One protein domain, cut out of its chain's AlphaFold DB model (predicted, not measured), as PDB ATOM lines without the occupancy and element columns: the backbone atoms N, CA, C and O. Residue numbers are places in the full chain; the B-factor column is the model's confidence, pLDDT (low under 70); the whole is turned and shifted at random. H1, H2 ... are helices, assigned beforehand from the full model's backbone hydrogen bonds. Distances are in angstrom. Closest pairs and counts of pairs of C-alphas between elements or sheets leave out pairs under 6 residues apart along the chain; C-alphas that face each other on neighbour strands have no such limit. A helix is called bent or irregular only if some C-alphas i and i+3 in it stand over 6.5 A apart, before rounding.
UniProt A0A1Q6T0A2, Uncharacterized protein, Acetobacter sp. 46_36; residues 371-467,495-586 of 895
ATOM      1  N   ASN A 371      28.699-104.993  34.370       83.44
ATOM      2  CA  ASN A 371      27.547-104.318  33.769       83.44
ATOM      3  C   ASN A 371      27.364-104.721  32.286       83.44
ATOM      4  O   ASN A 371      27.581-103.899  31.387       83.44
ATOM      5  N   PRO A 372      26.935-105.961  31.990       81.69
ATOM      6  CA  PRO A 372      26.778-106.438  30.611       81.69
ATOM      7  C   PRO A 372      25.711-105.663  29.817       81.69
ATOM      8  O   PRO A 372      25.808-105.550  28.594       81.69
ATOM      9  N   GLU A 373      24.724-105.074  30.496       84.62
ATOM     10  CA  GLU A 373      23.700-104.219  29.882       84.62
ATOM     11  C   GLU A 373      24.312-102.979  29.220       84.62
ATOM     12  O   GLU A 373      23.953-102.634  28.095       84.62
ATOM     13  N   GLN A 374      25.321-102.370  29.848       84.31
ATOM     14  CA  GLN A 374      26.017-101.207  29.296       84.31
ATOM     15  C   GLN A 374      26.771-101.556  28.002       84.31
ATOM     16  O   GLN A 374      26.819-100.760  27.054       84.31
ATOM     17  N   LEU A 375      27.335-102.767  27.926       88.31
ATOM     18  CA  LEU A 375      27.928-103.277  26.691       88.31
ATOM     19  C   LEU A 375      26.853-103.452  25.612       88.31
ATOM     20  O   LEU A 375      27.047-103.011  24.479       88.31
ATOM     21  N   ALA A 376      25.713-104.055  25.956       89.06
ATOM     22  CA  ALA A 376      24.600-104.254  25.031       89.06
ATOM     23  C   ALA A 376      24.071-102.923  24.467       89.06
ATOM     24  O   ALA A 376      23.899-102.799  23.252       89.06
ATOM     25  N   GLU A 377      23.882-101.906  25.311       87.94
ATOM     26  CA  GLU A 377      23.469-100.558  24.899       87.94
ATOM     27  C   GLU A 377      24.465 -99.926  23.923       87.94
ATOM     28  O   GLU A 377      24.081 -99.444  22.852       87.94
ATOM     29  N   THR A 378      25.759 -99.999  24.243       88.06
ATOM     30  CA  THR A 378      26.837 -99.461  23.398       88.06
ATOM     31  C   THR A 378      26.859-100.139  22.026       88.06
ATOM     32  O   THR A 378      26.924 -99.484  20.981       88.06
ATOM     33  N   LEU A 379      26.751-101.468  21.999       92.44
ATOM     34  CA  LEU A 379      26.715-102.243  20.760       92.44
ATOM     35  C   LEU A 379      25.448-101.971  19.946       92.44
ATOM     36  O   LEU A 379      25.519-101.888  18.717       92.44
ATOM     37  N   MET A 380      24.307-101.783  20.609       92.88
ATOM     38  CA  MET A 380      23.044-101.432  19.961       92.88
ATOM     39  C   MET A 380      23.127-100.054  19.299       92.88
ATOM     40  O   MET A 380      22.707 -99.887  18.147       92.88
ATOM     41  N   TYR A 381      23.734 -99.081  19.982       90.94
ATOM     42  CA  TYR A 381      24.027 -97.773  19.406       90.94
ATOM     43  C   TYR A 381      24.907 -97.909  18.159       90.94
ATOM     44  O   TYR A 381      24.502 -97.494  17.074       90.94
ATOM     45  N   PHE A 382      26.049 -98.594  18.243       91.50
ATOM     46  CA  PHE A 382      26.930 -98.798  17.084       91.50
ATOM     47  C   PHE A 382      26.262 -99.544  15.926       91.50
ATOM     48  O   PHE A 382      26.543 -99.280  14.746       91.50
ATOM     49  N   ARG A 383      25.336-100.455  16.228       93.31
ATOM     50  CA  ARG A 383      24.614-101.204  15.200       93.31
ATOM     51  C   ARG A 383      23.622-100.331  14.438       93.31
ATOM     52  O   ARG A 383      23.379-100.607  13.257       93.31
ATOM     53  N   THR A 384      23.087 -99.294  15.082       92.94
ATOM     54  CA  THR A 384      21.968 -98.477  14.587       92.94
ATOM     55  C   THR A 384      22.334 -97.034  14.229       92.94
ATOM     56  O   THR A 384      21.569 -96.387  13.510       92.94
ATOM     57  N   VAL A 385      23.486 -96.527  14.678       90.25
ATOM     58  CA  VAL A 385      23.927 -95.146  14.436       90.25
ATOM     59  C   VAL A 385      24.038 -94.860  12.940       90.25
ATOM     60  O   VAL A 385      24.582 -95.657  12.161       90.25
ATOM     61  N   GLY A 386      23.465 -93.728  12.531       87.81
ATOM     62  CA  GLY A 386      23.475 -93.286  11.143       87.81
ATOM     63  C   GLY A 386      22.607 -94.101  10.179       87.81
ATOM     64  O   GLY A 386      22.740 -93.919   8.973       87.81
ATOM     65  N   LEU A 387      21.754 -95.009  10.677       90.44
ATOM     66  CA  LEU A 387      20.760 -95.721   9.868       90.44
ATOM     67  C   LEU A 387      19.402 -95.012   9.895       90.44
ATOM     68  O   LEU A 387      18.952 -94.539  10.944       90.44
ATOM     69  N   THR A 388      18.716 -95.024   8.755       85.44
ATOM     70  CA  THR A 388      17.311 -94.604   8.627       85.44
ATOM     71  C   THR A 388      16.360 -95.570   9.355       85.44
ATOM     72  O   THR A 388      16.724 -96.726   9.605       85.44
ATOM     73  N   PRO A 389      15.126 -95.156   9.704       79.62
ATOM     74  CA  PRO A 389      14.130 -96.051  10.305       79.62
ATOM     75  C   PRO A 389      13.868 -97.322   9.479       79.62
ATOM     76  O   PRO A 389      13.740 -98.415  10.036       79.62
ATOM     77  N   GLU A 390      13.844 -97.210   8.153       76.81
ATOM     78  CA  GLU A 390      13.659 -98.325   7.222       76.81
ATOM     79  C   GLU A 390      14.855 -99.280   7.233       76.81
ATOM     80  O   GLU A 390      14.678-100.496   7.172       76.81
ATOM     81  N   GLU A 391      16.076 -98.760   7.336       82.06
ATOM     82  CA  GLU A 391      17.283 -99.581   7.463       82.06
ATOM     83  C   GLU A 391      17.368-100.271   8.824       82.06
ATOM     84  O   GLU A 391      17.768-101.432   8.885       82.06
ATOM     85  N   LYS A 392      16.935 -99.609   9.905       80.31
ATOM     86  CA  LYS A 392      16.850-100.228  11.239       80.31
ATOM     87  C   LYS A 392      15.901-101.427  11.240       80.31
ATOM     88  O   LYS A 392      16.233-102.458  11.816       80.31
ATOM     89  N   LYS A 393      14.769-101.337  10.532       76.50
ATOM     90  CA  LYS A 393      13.820-102.456  10.363       76.50
ATOM     91  C   LYS A 393      14.401-103.641   9.584       76.50
ATOM     92  O   LYS A 393      13.918-104.754   9.747       76.50
ATOM     93  N   LYS A 394      15.422-103.417   8.749       81.44
ATOM     94  CA  LYS A 394      16.115-104.470   7.985       81.44
ATOM     95  C   LYS A 394      17.222-105.166   8.781       81.44
ATOM     96  O   LYS A 394      17.834-106.095   8.257       81.44
ATOM     97  N   ILE A 395      17.522-104.718  10.004       79.56
ATOM     98  CA  ILE A 395      18.506-105.393  10.853       79.56
ATOM     99  C   ILE A 395      17.944-106.768  11.244       79.56
ATOM    100  O   ILE A 395      16.819-106.828  11.745       79.56
ATOM    101  N   PRO A 396      18.701-107.864  11.047       82.81
ATOM    102  CA  PRO A 396      18.256-109.190  11.457       82.81
ATOM    103  C   PRO A 396      17.918-109.229  12.950       82.81
ATOM    104  O   PRO A 396      18.728-108.816  13.782       82.81
ATOM    105  N   GLN A 397      16.750-109.773  13.301       75.88
ATOM    106  CA  GLN A 397      16.323-109.877  14.703       75.88
ATOM    107  C   GLN A 397      17.309-110.681  15.555       75.88
ATOM    108  O   GLN A 397      17.535-110.347  16.713       75.88
ATOM    109  N   GLU A 398      17.960-111.687  14.970       81.88
ATOM    110  CA  GLU A 398      18.996-112.465  15.646       81.88
ATOM    111  C   GLU A 398      20.209-111.615  16.061       81.88
ATOM    112  O   GLU A 398      20.738-111.824  17.146       81.88
ATOM    113  N   GLU A 399      20.625-110.628  15.255       87.81
ATOM    114  CA  GLU A 399      21.727-109.724  15.629       87.81
ATOM    115  C   GLU A 399      21.337-108.852  16.825       87.81
ATOM    116  O   GLU A 399      22.113-108.700  17.767       87.81
ATOM    117  N   LEU A 400      20.112-108.316  16.813       87.75
ATOM    118  CA  LEU A 400      19.584-107.514  17.916       87.75
ATOM    119  C   LEU A 400      19.443-108.348  19.193       87.75
ATOM    120  O   LEU A 400      19.796-107.880  20.272       87.75
ATOM    121  N   PHE A 401      18.961-109.585  19.067       85.69
ATOM    122  CA  PHE A 401      18.862-110.534  20.174       85.69
ATOM    123  C   PHE A 401      20.246-110.854  20.750       85.69
ATOM    124  O   PHE A 401      20.447-110.774  21.957       85.69
ATOM    125  N   ASN A 402      21.228-111.150  19.897       91.19
ATOM    126  CA  ASN A 402      22.601-111.428  20.322       91.19
ATOM    127  C   ASN A 402      23.245-110.240  21.042       91.19
ATOM    128  O   ASN A 402      23.967-110.438  22.014       91.19
ATOM    129  N   ILE A 403      22.964-109.008  20.607       92.00
ATOM    130  CA  ILE A 403      23.423-107.807  21.315       92.00
ATOM    131  C   ILE A 403      22.762-107.687  22.695       92.00
ATOM    132  O   ILE A 403      23.451-107.386  23.660       92.00
ATOM    133  N   ARG A 404      21.450-107.931  22.814       88.19
ATOM    134  CA  ARG A 404      20.742-107.862  24.110       88.19
ATOM    135  C   ARG A 404      21.219-108.920  25.105       88.19
ATOM    136  O   ARG A 404      21.227-108.666  26.300       88.19
ATOM    137  N   HIS A 405      21.640-110.078  24.607       89.19
ATOM    138  CA  HIS A 405      22.183-111.185  25.398       89.19
ATOM    139  C   HIS A 405      23.687-111.352  25.134       89.19
ATOM    140  O   HIS A 405      24.162-112.434  24.759       89.19
ATOM    141  N   ILE A 406      24.433-110.246  25.228       89.88
ATOM    142  CA  ILE A 406      25.842-110.193  24.825       89.88
ATOM    143  C   ILE A 406      26.741-111.082  25.691       89.88
ATOM    144  O   ILE A 406      27.671-111.690  25.172       89.88
ATOM    145  N   ASP A 407      26.420-111.235  26.971       87.62
ATOM    146  CA  ASP A 407      27.073-112.138  27.923       87.62
ATOM    147  C   ASP A 407      27.088-113.590  27.405       87.62
ATOM    148  O   ASP A 407      28.145-114.216  27.260       87.62
ATOM    149  N   ARG A 408      25.914-114.101  27.015       87.88
ATOM    150  CA  ARG A 408      25.748-115.447  26.447       87.88
ATOM    151  C   ARG A 408      26.447-115.541  25.098       87.88
ATOM    152  O   ARG A 408      27.111-116.533  24.802       87.88
ATOM    153  N   THR A 409      26.328-114.491  24.292       90.25
ATOM    154  CA  THR A 409      26.905-114.413  22.947       90.25
ATOM    155  C   THR A 409      28.439-114.451  22.979       90.25
ATOM    156  O   THR A 409      29.042-115.162  22.176       90.25
ATOM    157  N   ILE A 410      29.088-113.763  23.927       89.12
ATOM    158  CA  ILE A 410      30.547-113.801  24.134       89.12
ATOM    159  C   ILE A 410      31.001-115.185  24.600       89.12
ATOM    160  O   ILE A 410      31.987-115.706  24.064       89.12
ATOM    161  N   LYS A 411      30.279-115.813  25.539       87.94
ATOM    162  CA  LYS A 411      30.570-117.186  25.997       87.94
ATOM    163  C   LYS A 411      30.543-118.167  24.819       87.94
ATOM    164  O   LYS A 411      31.535-118.857  24.576       87.94
ATOM    165  N   VAL A 412      29.472-118.137  24.025       88.56
ATOM    166  CA  VAL A 412      29.301-118.984  22.831       88.56
ATOM    167  C   VAL A 412      30.397-118.727  21.802       88.56
ATOM    168  O   VAL A 412      31.003-119.671  21.299       88.56
ATOM    169  N   ALA A 413      30.699-117.462  21.503       89.50
ATOM    170  CA  ALA A 413      31.735-117.128  20.532       89.50
ATOM    171  C   ALA A 413      33.132-117.573  20.991       89.50
ATOM    172  O   ALA A 413      33.953-117.972  20.166       89.50
ATOM    173  N   THR A 414      33.392-117.559  22.300       88.06
ATOM    174  CA  THR A 414      34.663-118.002  22.891       88.06
ATOM    175  C   THR A 414      34.811-119.511  22.809       88.06
ATOM    176  O   THR A 414      35.862-119.998  22.390       88.06
ATOM    177  N   GLN A 415      33.757-120.255  23.142       88.50
ATOM    178  CA  GLN A 415      33.726-121.710  22.987       88.50
ATOM    179  C   GLN A 415      33.887-122.095  21.511       88.50
ATOM    180  O   GLN A 415      34.703-122.955  21.182       88.50
ATOM    181  N   TYR A 416      33.155-121.432  20.610       88.94
ATOM    182  CA  TYR A 416      33.185-121.730  19.179       88.94
ATOM    183  C   TYR A 416      34.534-121.396  18.534       88.94
ATOM    184  O   TYR A 416      35.115-122.237  17.849       88.94
ATOM    185  N   GLY A 417      35.077-120.206  18.802       86.44
ATOM    186  CA  GLY A 417      36.390-119.803  18.300       86.44
ATOM    187  C   GLY A 417      37.516-120.700  18.822       86.44
ATOM    188  O   GLY A 417      38.420-121.047  18.069       86.44
ATOM    189  N   ALA A 418      37.435-121.143  20.084       87.69
ATOM    190  CA  ALA A 418      38.382-122.107  20.647       87.69
ATOM    191  C   ALA A 418      38.330-123.466  19.937       87.69
ATOM    192  O   ALA A 418      39.379-124.039  19.655       87.69
ATOM    193  N   LEU A 419      37.128-123.961  19.632       89.50
ATOM    194  CA  LEU A 419      36.939-125.225  18.927       89.50
ATOM    195  C   LEU A 419      37.505-125.169  17.501       89.50
ATOM    196  O   LEU A 419      38.188-126.100  17.086       89.50
ATOM    197  N   LEU A 420      37.240-124.087  16.762       89.25
ATOM    198  CA  LEU A 420      37.755-123.927  15.397       89.25
ATOM    199  C   LEU A 420      39.275-123.776  15.361       89.25
ATOM    200  O   LEU A 420      39.918-124.401  14.524       89.25
ATOM    201  N   SER A 421      39.843-123.013  16.296       86.69
ATOM    202  CA  SER A 421      41.296-122.886  16.435       86.69
ATOM    203  C   SER A 421      41.958-124.235  16.748       86.69
ATOM    204  O   SER A 421      43.010-124.544  16.195       86.69
ATOM    205  N   GLU A 422      41.334-125.086  17.572       89.44
ATOM    206  CA  GLU A 422      41.870-126.430  17.818       89.44
ATOM    207  C   GLU A 422      41.674-127.372  16.620       89.44
ATOM    208  O   GLU A 422      42.553-128.179  16.327       89.44
ATOM    209  N   ALA A 423      40.570-127.252  15.879       89.50
ATOM    210  CA  ALA A 423      40.380-128.004  14.639       89.50
ATOM    211  C   ALA A 423      41.462-127.665  13.599       89.50
ATOM    212  O   ALA A 423      42.058-128.575  13.023       89.50
ATOM    213  N   GLU A 424      41.768-126.377  13.412       87.75
ATOM    214  CA  GLU A 424      42.880-125.910  12.574       87.75
ATOM    215  C   GLU A 424      44.223-126.492  13.045       87.75
ATOM    216  O   GLU A 424      44.990-127.015  12.237       87.75
ATOM    217  N   ASN A 425      44.495-126.460  14.353       87.88
ATOM    218  CA  ASN A 425      45.719-127.000  14.951       87.88
ATOM    219  C   ASN A 425      45.876-128.509  14.694       87.88
ATOM    220  O   ASN A 425      46.955-128.964  14.305       87.88
ATOM    221  N   ILE A 426      44.804-129.288  14.876       90.06
ATOM    222  CA  ILE A 426      44.787-130.734  14.609       90.06
ATOM    223  C   ILE A 426      45.059-131.008  13.130       90.06
ATOM    224  O   ILE A 426      45.919-131.830  12.820       90.06
ATOM    225  N   ILE A 427      44.371-130.309  12.223       88.62
ATOM    226  CA  ILE A 427      44.533-130.494  10.774       88.62
ATOM    227  C   ILE A 427      45.948-130.115  10.333       88.62
ATOM    228  O   ILE A 427      46.591-130.885   9.628       88.62
ATOM    229  N   THR A 428      46.468-128.982  10.805       86.31
ATOM    230  CA  THR A 428      47.810-128.491  10.450       86.31
ATOM    231  C   THR A 428      48.913-129.431  10.936       86.31
ATOM    232  O   THR A 428      49.917-129.620  10.251       86.31
ATOM    233  N   LYS A 429      48.745-130.044  12.115       89.12
ATOM    234  CA  LYS A 429      49.672-131.070  12.616       89.12
ATOM    235  C   LYS A 429      49.561-132.368  11.825       89.12
ATOM    236  O   LYS A 429      50.589-132.920  11.460       89.12
ATOM    237  N   ALA A 430      48.342-132.826  11.548       89.25
ATOM    238  CA  ALA A 430      48.096-134.055  10.797       89.25
ATOM    239  C   ALA A 430      48.587-133.960   9.345       89.25
ATOM    240  O   ALA A 430      49.122-134.928   8.819       89.25
ATOM    241  N   ALA A 431      48.474-132.790   8.715       87.06
ATOM    242  CA  ALA A 431      49.041-132.506   7.399       87.06
ATOM    243  C   ALA A 431      50.556-132.788   7.333       87.06
ATOM    244  O   ALA A 431      51.040-133.309   6.339       87.06
ATOM    245  N   LYS A 432      51.288-132.522   8.423       87.69
ATOM    246  CA  LYS A 432      52.746-132.702   8.517       87.69
ATOM    247  C   LYS A 432      53.165-134.029   9.165       87.69
ATOM    248  O   LYS A 432      54.342-134.212   9.472       87.69
ATOM    249  N   ASP A 433      52.219-134.925   9.439       87.81
ATOM    250  CA  ASP A 433      52.484-136.193  10.120       87.81
ATOM    251  C   ASP A 433      52.894-137.274   9.110       87.81
ATOM    252  O   ASP A 433      52.059-137.847   8.410       87.81
ATOM    253  N   GLU A 434      54.190-137.589   9.075       86.38
ATOM    254  CA  GLU A 434      54.766-138.626   8.206       86.38
ATOM    255  C   GLU A 434      54.225-140.042   8.493       86.38
ATOM    256  O   GLU A 434      54.439-140.962   7.702       86.38
ATOM    257  N   THR A 435      53.532-140.255   9.618       87.38
ATOM    258  CA  THR A 435      52.932-141.553   9.966       87.38
ATOM    259  C   THR A 435      51.549-141.775   9.353       87.38
ATOM    260  O   THR A 435      51.007-142.884   9.470       87.38
ATOM    261  N   LEU A 436      50.972-140.747   8.722       89.06
ATOM    262  CA  LEU A 436      49.708-140.808   7.996       89.06
ATOM    263  C   LEU A 436      49.943-141.012   6.486       89.06
ATOM    264  O   LEU A 436      50.991-140.645   5.960       89.06
ATOM    265  N   PRO A 437      48.971-141.581   5.748       89.50
ATOM    266  CA  PRO A 437      49.118-141.798   4.310       89.50
ATOM    267  C   PRO A 437      49.297-140.496   3.517       89.50
ATOM    268  O   PRO A 437      48.502-139.570   3.661       89.50
ATOM    269  N   GLU A 438      50.251-140.479   2.584       87.88
ATOM    270  CA  GLU A 438      50.625-139.301   1.777       87.88
ATOM    271  C   GLU A 438      49.442-138.660   1.030       87.88
ATOM    272  O   GLU A 438      49.297-137.441   0.969       87.88
ATOM    273  N   ARG A 439      48.527-139.473   0.483       86.19
ATOM    274  CA  ARG A 439      47.313-138.953  -0.173       86.19
ATOM    275  C   ARG A 439      46.362-138.259   0.797       86.19
ATOM    276  O   ARG A 439      45.628-137.366   0.383       86.19
ATOM    277  N   TYR A 440      46.329-138.702   2.050       88.62
ATOM    278  CA  TYR A 440      45.497-138.100   3.083       88.62
ATOM    279  C   TYR A 440      46.121-136.801   3.599       88.62
ATOM    280  O   TYR A 440      45.419-135.795   3.663       88.62
ATOM    281  N   THR A 441      47.428-136.783   3.874       88.19
ATOM    282  CA  THR A 441      48.139-135.551   4.258       88.19
ATOM    283  C   THR A 441      48.060-134.497   3.151       88.19
ATOM    284  O   THR A 441      47.653-133.370   3.420       88.19
ATOM    285  N   SER A 442      48.239-134.897   1.886       83.62
ATOM    286  CA  SER A 442      48.028-134.025   0.717       83.62
ATOM    287  C   SER A 442      46.595-133.484   0.622       83.62
ATOM    288  O   SER A 442      46.382-132.348   0.200       83.62
ATOM    289  N   TYR A 443      45.581-134.284   0.971       87.88
ATOM    290  CA  TYR A 443      44.192-133.816   1.031       87.88
ATOM    291  C   TYR A 443      44.016-132.760   2.129       87.88
ATOM    292  O   TYR A 443      43.382-131.731   1.879       87.88
ATOM    293  N   LEU A 444      44.588-132.989   3.313       85.56
ATOM    294  CA  LEU A 444      44.499-132.039   4.418       85.56
ATOM    295  C   LEU A 444      45.150-130.700   4.060       85.56
ATOM    296  O   LEU A 444      44.534-129.659   4.264       85.56
ATOM    297  N   GLU A 445      46.334-130.731   3.451       76.81
ATOM    298  CA  GLU A 445      47.064-129.530   3.026       76.81
ATOM    299  C   GLU A 445      46.323-128.730   1.950       76.81
ATOM    300  O   GLU A 445      46.262-127.503   2.011       76.81
ATOM    301  N   ASN A 446      45.740-129.416   0.965       72.06
ATOM    302  CA  ASN A 446      45.212-128.755  -0.230       72.06
ATOM    303  C   ASN A 446      43.705-128.468  -0.182       72.06
ATOM    304  O   ASN A 446      43.224-127.597  -0.909       72.06
ATOM    305  N   GLN A 447      42.932-129.225   0.603       74.62
ATOM    306  CA  GLN A 447      41.464-129.187   0.565       74.62
ATOM    307  C   GLN A 447      40.818-128.930   1.932       74.62
ATOM    308  O   GLN A 447      39.775-128.272   1.985       74.62
ATOM    309  N   ALA A 448      41.412-129.398   3.033       74.88
ATOM    310  CA  ALA A 448      40.853-129.231   4.377       74.88
ATOM    311  C   ALA A 448      41.318-127.917   5.030       74.88
ATOM    312  O   ALA A 448      42.120-127.910   5.957       74.88
ATOM    313  N   VAL A 449      40.802-126.779   4.555       68.56
ATOM    314  CA  VAL A 449      41.180-125.456   5.086       68.56
ATOM    315  C   VAL A 449      40.170-124.971   6.133       68.56
ATOM    316  O   VAL A 449      39.037-124.615   5.794       68.56
ATOM    317  N   VAL A 450      40.599-124.901   7.398       75.00
ATOM    318  CA  VAL A 450      39.903-124.177   8.477       75.00
ATOM    319  C   VAL A 450      40.560-122.811   8.619       75.00
ATOM    320  O   VAL A 450      41.563-122.675   9.301       75.00
ATOM    321  N   ASP A 451      40.007-121.807   7.942       73.19
ATOM    322  CA  ASP A 451      40.455-120.415   8.046       73.19
ATOM    323  C   ASP A 451      39.345-119.507   8.605       73.19
ATOM    324  O   ASP A 451      38.204-119.929   8.836       73.19
ATOM    325  N   LEU A 452      39.633-118.213   8.773       74.62
ATOM    326  CA  LEU A 452      38.644-117.233   9.241       74.62
ATOM    327  C   LEU A 452      37.402-117.116   8.328       74.62
ATOM    328  O   LEU A 452      36.338-116.698   8.792       74.62
ATOM    329  N   ARG A 453      37.474-117.510   7.045       73.56
ATOM    330  CA  ARG A 453      36.297-117.557   6.147       73.56
ATOM    331  C   ARG A 453      35.413-118.754   6.477       73.56
ATOM    332  O   ARG A 453      34.192-118.678   6.312       73.56
ATOM    333  N   TYR A 454      36.015-119.855   6.917       75.62
ATOM    334  CA  TYR A 454      35.306-121.065   7.309       75.62
ATOM    335  C   TYR A 454      34.399-120.830   8.523       75.62
ATOM    336  O   TYR A 454      33.266-121.313   8.517       75.62
ATOM    337  N   VAL A 455      34.818-119.978   9.473       74.50
ATOM    338  CA  VAL A 455      34.000-119.502  10.614       74.50
ATOM    339  C   VAL A 455      32.630-119.011  10.142       74.50
ATOM    340  O   VAL A 455      31.584-119.454  10.613       74.50
ATOM    341  N   PHE A 456      32.635-118.107   9.160       73.00
ATOM    342  CA  PHE A 456      31.413-117.525   8.623       73.00
ATOM    343  C   PHE A 456      30.584-118.542   7.842       73.00
ATOM    344  O   PHE A 456      29.366-118.595   8.008       73.00
ATOM    345  N   LYS A 457      31.229-119.352   6.991       76.94
ATOM    346  CA  LYS A 457      30.537-120.355   6.171       76.94
ATOM    347  C   LYS A 457      29.796-121.361   7.045       76.94
ATOM    348  O   LYS A 457      28.610-121.584   6.822       76.94
ATOM    349  N   LEU A 458      30.459-121.927   8.052       72.62
ATOM    350  CA  LEU A 458      29.846-122.876   8.982       72.62
ATOM    351  C   LEU A 458      28.644-122.273   9.707       72.62
ATOM    352  O   LEU A 458      27.571-122.874   9.738       72.62
ATOM    353  N   TYR A 459      28.801-121.060  10.235       73.12
ATOM    354  CA  TYR A 459      27.709-120.365  10.901       73.12
ATOM    355  C   TYR A 459      26.531-120.082   9.951       73.12
ATOM    356  O   TYR A 459      25.379-120.318  10.305       73.12
ATOM    357  N   GLN A 460      26.794-119.646   8.714       72.56
ATOM    358  CA  GLN A 460      25.765-119.466   7.680       72.56
ATOM    359  C   GLN A 460      25.028-120.773   7.367       72.56
ATOM    360  O   GLN A 460      23.802-120.774   7.280       72.56
ATOM    361  N   HIS A 461      25.744-121.893   7.251       67.88
ATOM    362  CA  HIS A 461      25.129-123.208   7.062       67.88
ATOM    363  C   HIS A 461      24.214-123.582   8.234       67.88
ATOM    364  O   HIS A 461      23.084-124.004   7.994       67.88
ATOM    365  N   ALA A 462      24.628-123.303   9.473       64.50
ATOM    366  CA  ALA A 462      23.789-123.470  10.661       64.50
ATOM    367  C   ALA A 462      22.522-122.606  10.655       64.50
ATOM    368  O   ALA A 462      21.524-123.007  11.254       64.50
ATOM    369  N   LYS A 463      22.509-121.470   9.942       63.81
ATOM    370  CA  LYS A 463      21.310-120.631   9.763       63.81
ATOM    371  C   LYS A 463      20.371-121.098   8.662       63.81
ATOM    372  O   LYS A 463      19.165-120.853   8.760       63.81
ATOM    373  N   ILE A 464      20.867-121.786   7.636       54.38
ATOM    374  CA  ILE A 464      20.032-122.263   6.531       54.38
ATOM    375  C   ILE A 464      19.164-123.412   7.036       54.38
ATOM    376  O   ILE A 464      19.647-124.461   7.457       54.38
ATOM    377  N   ASP A 465      17.856-123.188   7.044       47.03
ATOM    378  CA  ASP A 465      16.872-124.225   7.324       47.03
ATOM    379  C   ASP A 465      16.800-125.130   6.091       47.03
ATOM    380  O   ASP A 465      16.019-124.890   5.165       47.03
ATOM    381  N   GLN A 466      17.713-126.101   6.009       36.03
ATOM    382  CA  GLN A 466      17.603-127.140   4.999       36.03
ATOM    383  C   GLN A 466      16.379-127.972   5.365       36.03
ATOM    384  O   GLN A 466      16.357-128.538   6.461       36.03
ATOM    385  N   PRO A 467      15.360-128.068   4.491       32.47
ATOM    386  CA  PRO A 467      14.240-128.948   4.750       32.47
ATOM    387  C   PRO A 467      14.802-130.357   4.918       32.47
ATOM    388  O   PRO A 467      15.206-130.996   3.946       32.47
ATOM    389  N   GLU A 495       0.711-111.408   5.845       32.91
ATOM    390  CA  GLU A 495       0.810-112.846   6.119       32.91
ATOM    391  C   GLU A 495       2.240-113.357   5.949       32.91
ATOM    392  O   GLU A 495       2.715-114.158   6.759       32.91
ATOM    393  N   LEU A 496       2.946-112.892   4.916       33.38
ATOM    394  CA  LEU A 496       4.340-113.243   4.684       33.38
ATOM    395  C   LEU A 496       5.225-112.731   5.825       33.38
ATOM    396  O   LEU A 496       5.995-113.512   6.373       33.38
ATOM    397  N   ASN A 497       5.061-111.477   6.251       38.28
ATOM    398  CA  ASN A 497       5.789-110.898   7.381       38.28
ATOM    399  C   ASN A 497       5.478-111.620   8.698       38.28
ATOM    400  O   ASN A 497       6.384-111.869   9.487       38.28
ATOM    401  N   LYS A 498       4.225-112.031   8.922       39.34
ATOM    402  CA  LYS A 498       3.814-112.820  10.094       39.34
ATOM    403  C   LYS A 498       4.451-114.212  10.091       39.34
ATOM    404  O   LYS A 498       4.936-114.668  11.125       39.34
ATOM    405  N   ARG A 499       4.496-114.882   8.934       41.97
ATOM    406  CA  ARG A 499       5.170-116.183   8.766       41.97
ATOM    407  C   ARG A 499       6.686-116.066   8.903       41.97
ATOM    408  O   ARG A 499       7.287-116.934   9.524       41.97
ATOM    409  N   ILE A 500       7.290-115.005   8.365       39.88
ATOM    410  CA  ILE A 500       8.719-114.701   8.524       39.88
ATOM    411  C   ILE A 500       9.031-114.474  10.003       39.88
ATOM    412  O   ILE A 500       9.890-115.162  10.534       39.88
ATOM    413  N   ALA A 501       8.269-113.625  10.697       43.22
ATOM    414  CA  ALA A 501       8.464-113.357  12.120       43.22
ATOM    415  C   ALA A 501       8.290-114.615  12.989       43.22
ATOM    416  O   ALA A 501       9.058-114.826  13.924       43.22
ATOM    417  N   ARG A 502       7.314-115.482  12.681       51.72
ATOM    418  CA  ARG A 502       7.144-116.774  13.370       51.72
ATOM    419  C   ARG A 502       8.331-117.705  13.123       51.72
ATOM    420  O   ARG A 502       8.875-118.257  14.071       51.72
ATOM    421  N   ARG A 503       8.771-117.833  11.869       58.81
ATOM    422  CA  ARG A 503       9.920-118.670  11.500       58.81
ATOM    423  C   ARG A 503      11.218-118.162  12.127       58.81
ATOM    424  O   ARG A 503      12.009-118.966  12.599       58.81
ATOM    425  N   GLU A 504      11.435-116.851  12.158       58.28
ATOM    426  CA  GLU A 504      12.593-116.234  12.814       58.28
ATOM    427  C   GLU A 504      12.593-116.507  14.324       58.28
ATOM    428  O   GLU A 504      13.636-116.843  14.879       58.28
ATOM    429  N   LYS A 505      11.429-116.461  14.985       64.38
ATOM    430  CA  LYS A 505      11.292-116.827  16.406       64.38
ATOM    431  C   LYS A 505      11.569-118.307  16.663       64.38
ATOM    432  O   LYS A 505      12.362-118.627  17.540       64.38
ATOM    433  N   GLU A 506      10.976-119.204  15.875       65.00
ATOM    434  CA  GLU A 506      11.227-120.651  15.970       65.00
ATOM    435  C   GLU A 506      12.714-120.976  15.738       65.00
ATOM    436  O   GLU A 506      13.281-121.837  16.406       65.00
ATOM    437  N   GLN A 507      13.389-120.237  14.850       69.81
ATOM    438  CA  GLN A 507      14.830-120.375  14.632       69.81
ATOM    439  C   GLN A 507      15.667-119.957  15.847       69.81
ATOM    440  O   GLN A 507      16.696-120.589  16.095       69.81
ATOM    441  N   LEU A 508      15.244-118.949  16.622       74.38
ATOM    442  CA  LEU A 508      15.953-118.519  17.833       74.38
ATOM    443  C   LEU A 508      15.949-119.589  18.936       74.38
ATOM    444  O   LEU A 508      16.927-119.696  19.675       74.38
ATOM    445  N   LEU A 509      14.902-120.413  19.015       71.44
ATOM    446  CA  LEU A 509      14.769-121.474  20.024       71.44
ATOM    447  C   LEU A 509      15.729-122.653  19.808       71.44
ATOM    448  O   LEU A 509      16.037-123.372  20.750       71.44
ATOM    449  N   VAL A 510      16.200-122.872  18.576       70.75
ATOM    450  CA  VAL A 510      17.020-124.048  18.213       70.75
ATOM    451  C   VAL A 510      18.384-123.690  17.618       70.75
ATOM    452  O   VAL A 510      19.102-124.567  17.135       70.75
ATOM    453  N   ARG A 511      18.763-122.410  17.608       80.31
ATOM    454  CA  ARG A 511      19.986-121.915  16.949       80.31
ATOM    455  C   ARG A 511      21.285-122.531  17.475       80.31
ATOM    456  O   ARG A 511      22.145-122.884  16.677       80.31
ATOM    457  N   GLY A 512      21.420-122.713  18.784       78.69
ATOM    458  CA  GLY A 512      22.548-123.393  19.419       78.69
ATOM    459  C   GLY A 512      22.591-124.873  19.071       78.69
ATOM    460  O   GLY A 512      23.628-125.376  18.656       78.69
ATOM    461  N   THR A 513      21.443-125.549  19.114       75.81
ATOM    462  CA  THR A 513      21.336-126.955  18.696       75.81
ATOM    463  C   THR A 513      21.708-127.139  17.222       75.81
ATOM    464  O   THR A 513      22.355-128.116  16.849       75.81
ATOM    465  N   ARG A 514      21.315-126.207  16.349       76.06
ATOM    466  CA  ARG A 514      21.689-126.227  14.927       76.06
ATOM    467  C   ARG A 514      23.178-125.973  14.733       76.06
ATOM    468  O   ARG A 514      23.798-126.684  13.949       76.06
ATOM    469  N   LEU A 515      23.738-125.013  15.469       81.19
ATOM    470  CA  LEU A 515      25.166-124.714  15.444       81.19
ATOM    471  C   LEU A 515      25.996-125.940  15.836       81.19
ATOM    472  O   LEU A 515      26.874-126.329  15.075       81.19
ATOM    473  N   GLU A 516      25.693-126.585  16.964       81.19
ATOM    474  CA  GLU A 516      26.417-127.783  17.409       81.19
ATOM    475  C   GLU A 516      26.362-128.912  16.373       81.19
ATOM    476  O   GLU A 516      27.393-129.499  16.049       81.19
ATOM    477  N   ASN A 517      25.178-129.183  15.812       74.44
ATOM    478  CA  ASN A 517      24.993-130.246  14.825       74.44
ATOM    479  C   ASN A 517      25.752-129.979  13.520       74.44
ATOM    480  O   ASN A 517      26.443-130.867  13.024       74.44
ATOM    481  N   GLU A 518      25.635-128.777  12.955       78.94
ATOM    482  CA  GLU A 518      26.324-128.444  11.702       78.94
ATOM    483  C   GLU A 518      27.841-128.424  11.881       78.94
ATOM    484  O   GLU A 518      28.568-128.953  11.043       78.94
ATOM    485  N   VAL A 519      28.330-127.870  12.992       83.50
ATOM    486  CA  VAL A 519      29.764-127.856  13.299       83.50
ATOM    487  C   VAL A 519      30.290-129.281  13.458       83.50
ATOM    488  O   VAL A 519      31.330-129.604  12.886       83.50
ATOM    489  N   ALA A 520      29.555-130.156  14.153       81.38
ATOM    490  CA  ALA A 520      29.919-131.563  14.299       81.38
ATOM    491  C   ALA A 520      30.031-132.271  12.946       81.38
ATOM    492  O   ALA A 520      31.046-132.905  12.665       81.38
ATOM    493  N   VAL A 521      28.996-132.155  12.106       78.69
ATOM    494  CA  VAL A 521      28.946-132.802  10.788       78.69
ATOM    495  C   VAL A 521      30.079-132.292   9.908       78.69
ATOM    496  O   VAL A 521      30.855-133.083   9.388       78.69
ATOM    497  N   LYS A 522      30.239-130.973   9.788       84.94
ATOM    498  CA  LYS A 522      31.207-130.391   8.856       84.94
ATOM    499  C   LYS A 522      32.656-130.606   9.265       84.94
ATOM    500  O   LYS A 522      33.478-130.876   8.394       84.94
ATOM    501  N   LEU A 523      32.976-130.534  10.558       86.75
ATOM    502  CA  LEU A 523      34.328-130.849  11.029       86.75
ATOM    503  C   LEU A 523      34.628-132.348  10.902       86.75
ATOM    504  O   LEU A 523      35.746-132.714  10.543       86.75
ATOM    505  N   LYS A 524      33.632-133.217  11.126       86.69
ATOM    506  CA  LYS A 524      33.786-134.655  10.901       86.69
ATOM    507  C   LYS A 524      34.029-134.968   9.429       86.69
ATOM    508  O   LYS A 524      34.987-135.670   9.142       86.69
ATOM    509  N   ASP A 525      33.207-134.439   8.526       84.75
ATOM    510  CA  ASP A 525      33.345-134.641   7.077       84.75
ATOM    511  C   ASP A 525      34.685-134.093   6.564       84.75
ATOM    512  O   ASP A 525      35.260-134.616   5.616       84.75
ATOM    513  N   MET A 526      35.209-133.040   7.197       87.69
ATOM    514  CA  MET A 526      36.515-132.490   6.854       87.69
ATOM    515  C   MET A 526      37.659-133.432   7.246       87.69
ATOM    516  O   MET A 526      38.540-133.676   6.424       87.69
ATOM    517  N   ILE A 527      37.646-133.978   8.469       89.25
ATOM    518  CA  ILE A 527      38.688-134.899   8.962       89.25
ATOM    519  C   ILE A 527      38.542-136.289   8.326       89.25
ATOM    520  O   ILE A 527      39.534-136.912   7.951       89.25
ATOM    521  N   ILE A 528      37.311-136.777   8.188       89.19
ATOM    522  CA  ILE A 528      36.957-138.090   7.642       89.19
ATOM    523  C   ILE A 528      36.007-137.876   6.452       89.19
ATOM    524  O   ILE A 528      34.793-138.031   6.602       89.19
ATOM    525  N   PRO A 529      36.532-137.520   5.267       86.94
ATOM    526  CA  PRO A 529      35.697-137.278   4.096       86.94
ATOM    527  C   PRO A 529      35.069-138.568   3.568       86.94
ATOM    528  O   PRO A 529      35.632-139.653   3.704       86.94
ATOM    529  N   ASP A 530      33.948-138.460   2.852       83.75
ATOM    530  CA  ASP A 530      33.315-139.609   2.176       83.75
ATOM    531  C   ASP A 530      34.279-140.334   1.216       83.75
ATOM    532  O   ASP A 530      34.203-141.548   1.005       83.75
ATOM    533  N   SER A 531      35.236-139.593   0.652       84.88
ATOM    534  CA  SER A 531      36.295-140.108  -0.213       84.88
ATOM    535  C   SER A 531      37.422-140.828   0.538       84.88
ATOM    536  O   SER A 531      38.366-141.282  -0.112       84.88
ATOM    537  N   ILE A 532      37.354-141.003   1.864       86.94
ATOM    538  CA  ILE A 532      38.448-141.561   2.679       86.94
ATOM    539  C   ILE A 532      38.962-142.909   2.157       86.94
ATOM    540  O   ILE A 532      40.167-143.128   2.072       86.94
ATOM    541  N   ASN A 533      38.074-143.785   1.682       86.12
ATOM    542  CA  ASN A 533      38.462-145.078   1.107       86.12
ATOM    543  C   ASN A 533      39.340-144.942  -0.151       86.12
ATOM    544  O   ASN A 533      40.157-145.817  -0.435       86.12
ATOM    545  N   SER A 534      39.177-143.856  -0.912       85.31
ATOM    546  CA  SER A 534      40.021-143.541  -2.068       85.31
ATOM    547  C   SER A 534      41.378-142.963  -1.657       85.31
ATOM    548  O   SER A 534      42.389-143.277  -2.289       85.31
ATOM    549  N   LEU A 535      41.417-142.193  -0.565       86.56
ATOM    550  CA  LEU A 535      42.646-141.632   0.001       86.56
ATOM    551  C   LEU A 535      43.524-142.731   0.613       86.56
ATOM    552  O   LEU A 535      44.734-142.732   0.427       86.56
ATOM    553  N   LEU A 536      42.904-143.737   1.234       88.25
ATOM    554  CA  LEU A 536      43.579-144.905   1.808       88.25
ATOM    555  C   LEU A 536      43.862-146.021   0.788       88.25
ATOM    556  O   LEU A 536      44.264-147.123   1.162       88.25
ATOM    557  N   ARG A 537      43.637-145.792  -0.512       83.94
ATOM    558  CA  ARG A 537      43.736-146.852  -1.529       83.94
ATOM    559  C   ARG A 537      45.118-147.512  -1.573       83.94
ATOM    560  O   ARG A 537      45.180-148.724  -1.781       83.94
ATOM    561  N   ASP A 538      46.170-146.740  -1.338       81.06
ATOM    562  CA  ASP A 538      47.557-147.194  -1.471       81.06
ATOM    563  C   ASP A 538      48.209-147.481  -0.100       81.06
ATOM    564  O   ASP A 538      49.398-147.768  -0.038       81.06
ATOM    565  N   SER A 539      47.434-147.427   0.992       84.88
ATOM    566  CA  SER A 539      47.906-147.764   2.341       84.88
ATOM    567  C   SER A 539      48.124-149.277   2.495       84.88
ATOM    568  O   SER A 539      47.283-150.082   2.075       84.88
ATOM    569  N   GLU A 540      49.251-149.648   3.114       81.81
ATOM    570  CA  GLU A 540      49.627-151.036   3.418       81.81
ATOM    571  C   GLU A 540      48.729-151.660   4.502       81.81
ATOM    572  O   GLU A 540      48.373-152.836   4.400       81.81
ATOM    573  N   ASP A 541      48.298-150.869   5.493       87.50
ATOM    574  CA  ASP A 541      47.338-151.260   6.533       87.50
ATOM    575  C   ASP A 541      46.232-150.207   6.674       87.50
ATOM    576  O   ASP A 541      46.219-149.352   7.566       87.50
ATOM    577  N   ARG A 542      45.243-150.313   5.781       87.19
ATOM    578  CA  ARG A 542      44.096-149.397   5.740       87.19
ATOM    579  C   ARG A 542      43.333-149.324   7.054       87.19
ATOM    580  O   ARG A 542      42.707-148.303   7.324       87.19
ATOM    581  N   LYS A 543      43.317-150.407   7.837       88.38
ATOM    582  CA  LYS A 543      42.570-150.444   9.093       88.38
ATOM    583  C   LYS A 543      43.301-149.625  10.152       88.38
ATOM    584  O   LYS A 543      42.674-148.772  10.772       88.38
ATOM    585  N   ALA A 544      44.606-149.842  10.309       88.69
ATOM    586  CA  ALA A 544      45.423-149.074  11.243       88.69
ATOM    587  C   ALA A 544      45.446-147.579  10.886       88.69
ATOM    588  O   ALA A 544      45.292-146.735  11.768       88.69
ATOM    589  N   ASP A 545      45.567-147.234   9.603       89.44
ATOM    590  CA  ASP A 545      45.569-145.828   9.181       89.44
ATOM    591  C   ASP A 545      44.199-145.163   9.351       89.44
ATOM    592  O   ASP A 545      44.125-144.012   9.780       89.44
ATOM    593  N   TYR A 546      43.103-145.889   9.109       91.44
ATOM    594  CA  TYR A 546      41.767-145.386   9.433       91.44
ATOM    595  C   TYR A 546      41.596-145.152  10.941       91.44
ATOM    596  O   TYR A 546      41.045-144.128  11.333       91.44
ATOM    597  N   GLU A 547      42.097-146.052  11.796       90.75
ATOM    598  CA  GLU A 547      42.055-145.893  13.259       90.75
ATOM    599  C   GLU A 547      42.856-144.664  13.735       90.75
ATOM    600  O   GLU A 547      42.393-143.947  14.625       90.75
ATOM    601  N   LYS A 548      44.009-144.359  13.117       91.62
ATOM    602  CA  LYS A 548      44.766-143.118  13.388       91.62
ATOM    603  C   LYS A 548      43.959-141.870  13.022       91.62
ATOM    604  O   LYS A 548      43.860-140.948  13.829       91.62
ATOM    605  N   ILE A 549      43.345-141.859  11.836       92.44
ATOM    606  CA  ILE A 549      42.515-140.744  11.348       92.44
ATOM    607  C   ILE A 549      41.273-140.560  12.230       92.44
ATOM    608  O   ILE A 549      40.930-139.442  12.617       92.44
ATOM    609  N   GLU A 550      40.624-141.654  12.626       91.69
ATOM    610  CA  GLU A 550      39.523-141.624  13.589       91.69
ATOM    611  C   GLU A 550      39.985-141.087  14.958       91.69
ATOM    612  O   GLU A 550      39.230-140.397  15.645       91.69
ATOM    613  N   GLY A 551      41.237-141.350  15.342       91.44
ATOM    614  CA  GLY A 551      41.890-140.772  16.517       91.44
ATOM    615  C   GLY A 551      41.935-139.240  16.497       91.44
ATOM    616  O   GLY A 551      41.670-138.619  17.529       91.44
ATOM    617  N   LEU A 552      42.176-138.621  15.335       92.62
ATOM    618  CA  LEU A 552      42.135-137.159  15.171       92.62
ATOM    619  C   LEU A 552      40.733-136.609  15.466       92.62
ATOM    620  O   LEU A 552      40.580-135.659  16.236       92.62
ATOM    621  N   TRP A 553      39.698-137.253  14.916       91.50
ATOM    622  CA  TRP A 553      38.305-136.889  15.188       91.50
ATOM    623  C   TRP A 553      37.951-137.067  16.671       91.50
ATOM    624  O   TRP A 553      37.373-136.165  17.273       91.50
ATOM    625  N   LYS A 554      38.348-138.181  17.297       89.25
ATOM    626  CA  LYS A 554      38.122-138.431  18.733       89.25
ATOM    627  C   LYS A 554      38.798-137.380  19.620       89.25
ATOM    628  O   LYS A 554      38.196-136.941  20.598       89.25
ATOM    629  N   SER A 555      40.004-136.939  19.260       90.06
ATOM    630  CA  SER A 555      40.706-135.843  19.946       90.06
ATOM    631  C   SER A 555      39.912-134.532  19.876       90.06
ATOM    632  O   SER A 555      39.672-133.874  20.895       90.06
ATOM    633  N   LEU A 556      39.403-134.192  18.688       89.94
ATOM    634  CA  LEU A 556      38.561-133.010  18.508       89.94
ATOM    635  C   LEU A 556      37.236-133.128  19.277       89.94
ATOM    636  O   LEU A 556      36.812-132.162  19.905       89.94
ATOM    637  N   GLN A 557      36.607-134.307  19.303       87.38
ATOM    638  CA  GLN A 557      35.402-134.559  20.105       87.38
ATOM    639  C   GLN A 557      35.651-134.370  21.607       87.38
ATOM    640  O   GLN A 557      34.799-133.824  22.311       87.38
ATOM    641  N   GLN A 558      36.807-134.801  22.114       87.06
ATOM    642  CA  GLN A 558      37.172-134.605  23.517       87.06
ATOM    643  C   GLN A 558      37.365-133.120  23.844       87.06
ATOM    644  O   GLN A 558      36.880-132.656  24.878       87.06
ATOM    645  N   THR A 559      38.008-132.371  22.947       88.50
ATOM    646  CA  THR A 559      38.135-130.911  23.063       88.50
ATOM    647  C   THR A 559      36.763-130.242  23.041       88.50
ATOM    648  O   THR A 559      36.460-129.444  23.925       88.50
ATOM    649  N   ALA A 560      35.906-130.605  22.084       86.69
ATOM    650  CA  ALA A 560      34.544-130.094  21.971       86.69
ATOM    651  C   ALA A 560      33.764-130.301  23.275       86.69
ATOM    652  O   ALA A 560      33.196-129.348  23.804       86.69
ATOM    653  N   LYS A 561      33.846-131.499  23.868       84.88
ATOM    654  CA  LYS A 561      33.239-131.790  25.171       84.88
ATOM    655  C   LYS A 561      33.775-130.885  26.286       84.88
ATOM    656  O   LYS A 561      32.989-130.397  27.087       84.88
ATOM    657  N   GLY A 562      35.086-130.640  26.335       84.38
ATOM    658  CA  GLY A 562      35.699-129.710  27.295       84.38
ATOM    659  C   GLY A 562      35.296-128.242  27.092       84.38
ATOM    660  O   GLY A 562      35.377-127.449  28.024       84.38
ATOM    661  N   LEU A 563      34.834-127.888  25.890       86.06
ATOM    662  CA  LEU A 563      34.293-126.573  25.536       86.06
ATOM    663  C   LEU A 563      32.755-126.518  25.617       86.06
ATOM    664  O   LEU A 563      32.165-125.513  25.221       86.06
ATOM    665  N   ASN A 564      32.114-127.568  26.142       85.81
ATOM    666  CA  ASN A 564      30.661-127.751  26.237       85.81
ATOM    667  C   ASN A 564      29.917-127.790  24.886       85.81
ATOM    668  O   ASN A 564      28.735-127.459  24.819       85.81
ATOM    669  N   PHE A 565      30.592-128.208  23.814       80.00
ATOM    670  CA  PHE A 565      29.946-128.622  22.568       80.00
ATOM    671  C   PHE A 565      29.560-130.101  22.651       80.00
ATOM    672  O   PHE A 565      30.422-130.971  22.803       80.00
ATOM    673  N   GLU A 566      28.273-130.403  22.495       73.88
ATOM    674  CA  GLU A 566      27.756-131.769  22.625       73.88
ATOM    675  C   GLU A 566      27.326-132.340  21.266       73.88
ATOM    676  O   GLU A 566      26.163-132.341  20.883       73.88
ATOM    677  N   PHE A 567      28.286-132.896  20.524       65.88
ATOM    678  CA  PHE A 567      28.088-133.431  19.165       65.88
ATOM    679  C   PHE A 567      27.152-134.660  19.045       65.88
ATOM    680  O   PHE A 567      27.069-135.254  17.971       65.88
ATOM    681  N   ALA A 568      26.477-135.094  20.117       45.69
ATOM    682  CA  ALA A 568      25.743-136.365  20.147       45.69
ATOM    683  C   ALA A 568      24.536-136.415  21.112       45.69
ATOM    684  O   ALA A 568      24.267-137.457  21.708       45.69
ATOM    685  N   GLY A 569      23.776-135.325  21.254       47.06
ATOM    686  CA  GLY A 569      22.405-135.397  21.792       47.06
ATOM    687  C   GLY A 569      22.264-135.690  23.292       47.06
ATOM    688  O   GLY A 569      21.188-136.086  23.734       47.06
ATOM    689  N   TYR A 570      23.312-135.469  24.080       36.16
ATOM    690  CA  TYR A 570      23.176-135.206  25.512       36.16
ATOM    691  C   TYR A 570      23.146-133.687  25.700       36.16
ATOM    692  O   TYR A 570      23.762-133.001  24.894       36.16
ATOM    693  N   VAL A 571      22.400-133.179  26.688       48.97
ATOM    694  CA  VAL A 571      22.326-131.737  26.968       48.97
ATOM    695  C   VAL A 571      22.757-131.473  28.410       48.97
ATOM    696  O   VAL A 571      21.916-131.422  29.314       48.97
ATOM    697  N   GLY A 572      24.059-131.309  28.644       51.88
ATOM    698  CA  GLY A 572      24.607-130.795  29.900       51.88
ATOM    699  C   GLY A 572      24.019-129.421  30.239       51.88
ATOM    700  O   GLY A 572      23.470-128.745  29.372       51.88
ATOM    701  N   GLU A 573      24.025-129.005  31.506       54.59
ATOM    702  CA  GLU A 573      23.433-127.716  31.928       54.59
ATOM    703  C   GLU A 573      24.127-126.493  31.299       54.59
ATOM    704  O   GLU A 573      23.467-125.490  31.045       54.59
ATOM    705  N   ASP A 574      25.405-126.625  30.929       63.19
ATOM    706  CA  ASP A 574      26.264-125.563  30.380       63.19
ATOM    707  C   ASP A 574      26.567-125.684  28.871       63.19
ATOM    708  O   ASP A 574      27.528-125.079  28.376       63.19
ATOM    709  N   SER A 575      25.791-126.475  28.124       79.31
ATOM    710  CA  SER A 575      26.047-126.696  26.695       79.31
ATOM    711  C   SER A 575      25.913-125.421  25.855       79.31
ATOM    712  O   SER A 575      25.183-124.485  26.211       79.31
ATOM    713  N   VAL A 576      26.606-125.374  24.712       81.50
ATOM    714  CA  VAL A 576      26.475-124.267  23.747       81.50
ATOM    715  C   VAL A 576      25.043-124.184  23.237       81.50
ATOM    716  O   VAL A 576      24.509-123.080  23.115       81.50
ATOM    717  N   ALA A 577      24.377-125.322  23.023       79.25
ATOM    718  CA  ALA A 577      22.957-125.355  22.694       79.25
ATOM    719  C   ALA A 577      22.092-124.635  23.736       79.25
ATOM    720  O   ALA A 577      21.353-123.725  23.365       79.25
ATOM    721  N   LYS A 578      22.201-124.977  25.026       78.56
ATOM    722  CA  LYS A 578      21.410-124.317  26.084       78.56
ATOM    723  C   LYS A 578      21.780-122.852  26.281       78.56
ATOM    724  O   LYS A 578      20.904-122.034  26.529       78.56
ATOM    725  N   THR A 579      23.065-122.521  26.168       84.25
ATOM    726  CA  THR A 579      23.548-121.144  26.342       84.25
ATOM    727  C   THR A 579      23.079-120.246  25.198       84.25
ATOM    728  O   THR A 579      22.687-119.102  25.434       84.25
ATOM    729  N   TYR A 580      23.130-120.750  23.961       85.38
ATOM    730  CA  TYR A 580      22.829-119.958  22.775       85.38
ATOM    731  C   TYR A 580      21.341-119.953  22.430       85.38
ATOM    732  O   TYR A 580      20.864-118.917  21.986       85.38
ATOM    733  N   ASN A 581      20.584-121.039  22.614       81.00
ATOM    734  CA  ASN A 581      19.142-121.048  22.337       81.00
ATOM    735  C   ASN A 581      18.419-119.950  23.131       81.00
ATOM    736  O   ASN A 581      18.708-119.718  24.305       81.00
ATOM    737  N   ALA A 582      17.486-119.260  22.475       76.94
ATOM    738  CA  ALA A 582      16.587-118.362  23.182       76.94
ATOM    739  C   ALA A 582      15.717-119.175  24.142       76.94
ATOM    740  O   ALA A 582      15.239-120.257  23.792       76.94
ATOM    741  N   ARG A 583      15.521-118.655  25.351       71.50
ATOM    742  CA  ARG A 583      14.599-119.226  26.331       71.50
ATOM    743  C   ARG A 583      13.202-118.661  26.075       71.50
ATOM    744  O   ARG A 583      13.097-117.543  25.565       71.50
ATOM    745  N   PRO A 584      12.133-119.367  26.473       58.06
ATOM    746  CA  PRO A 584      10.773-118.825  26.414       58.06
ATOM    747  C   PRO A 584      10.651-117.459  27.111       58.06
ATOM    748  O   PRO A 584       9.987-116.559  26.610       58.06
ATOM    749  N   GLU A 585      11.387-117.274  28.211       59.25
ATOM    750  CA  GLU A 585      11.496-116.024  28.974       59.25
ATOM    751  C   GLU A 585      12.082-114.861  28.152       59.25
ATOM    752  O   GLU A 585      11.659-113.716  28.293       59.25
ATOM    753  N   ASP A 586      13.036-115.154  27.259       62.19
ATOM    754  CA  ASP A 586      13.663-114.153  26.388       62.19
ATOM    755  C   ASP A 586      12.732-113.762  25.215       62.19
ATOM    756  O   ASP A 586      13.002-112.811  24.477       62.19
TER     757      ASP A 586
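AT A GLANCE: This is residues 371 to 467 and 495 to 586 of the 895 residues of an uncharacterized protein of Acetobacter sp. 46_36 (UniProt A0A1Q6T0A2). Three long helical pieces, H4, H7b and H9, run lengthwise in a loose bundle, H9 opposite to the other two, with H6 packed slantwise on H7b and short H10 on H4 and H7b. At one end H1 and H3 stand crosswise to H4, and arm H7a turns away from H7b, its residues 495 to 500 sticking out; at the other end H5 folds back on H4. The printed part has 189 residues with ten named helices, H1 to H10 in order, and no named strand: the class is all helix. It is loose, with a radius of gyration of the C-alphas of 19.9 A, and elongated, spanning 65 by 34 by 30 A.

HOW THE PARTS SIT: H1, residues 372 to 384, touches H3, residues 397 to 404, at a steep tilt of 40 degrees, opposite ways (closest C-alphas Ala 376 and Ile 403, 5.3 A). H2, residues 389 to 393, touches no helix. H4, residues 406 to 431, is the hub, touching five helices; H1 touches it with residues 372 to 376 alone, about perpendicular at 80 degrees, closest C-alphas Ala 376 and Ile 406, 6.1 A. H4 and H5, residues 438 to 446, form a helical hairpin, closest C-alphas Ala 431 and Thr 441, 4.5 A. H7, residues 495 to 527, was assigned as one helix by its hydrogen bonds but is bent, C-alphas 509 and 512 being 8.0 A apart; its arms are H7a, residues 495 to 509, and H7b, residues 512 to 527. H3 and H7a only just touch, with 3 pairs of C-alphas within 8 A, closest Glu 398 and Leu 508, 7.1 A. H6, residues 452 to 463, touches H7b at a steep tilt of 51 degrees, closest C-alphas Ala 462 and Leu 515, 5.1 A. H8, residues 532 to 535, only just touches H5, with 3 pairs within 8 A, closest C-alphas Arg 439 and Leu 535, 5.4 A. H9, residues 542 to 562, touches H4 at a shallow tilt of 21 degrees, opposite ways, closest C-alphas Leu 419 and Ala 560, 6.2 A. H10, residues 576 to 580, touches H7b, closest C-alphas Gly 512 and Ala 577, 3.8 A. Each O i to N i+4 pair is within hydrogen-bond range in H1 to H5, H7a, H7b, H9 and H10; H6 has 7 of 8, and H8 is too short for one.

IN THESE COORDINATES: H1 begins at C-alpha 372 (26.778, -106.438, 30.611). H4 measures 36.6 A, H9 30.4 A. H10 ends at C-alpha 580 (22.829, -119.958, 22.775).

THE WHOLE: Across the cut, residues 468 to 494, C-alphas 467 and 495 are 21.0 A apart. The link H9 to H10 is long. Mean pLDDT of the printed part is 79.1, with 32 residues under 70, among them 495 to 507.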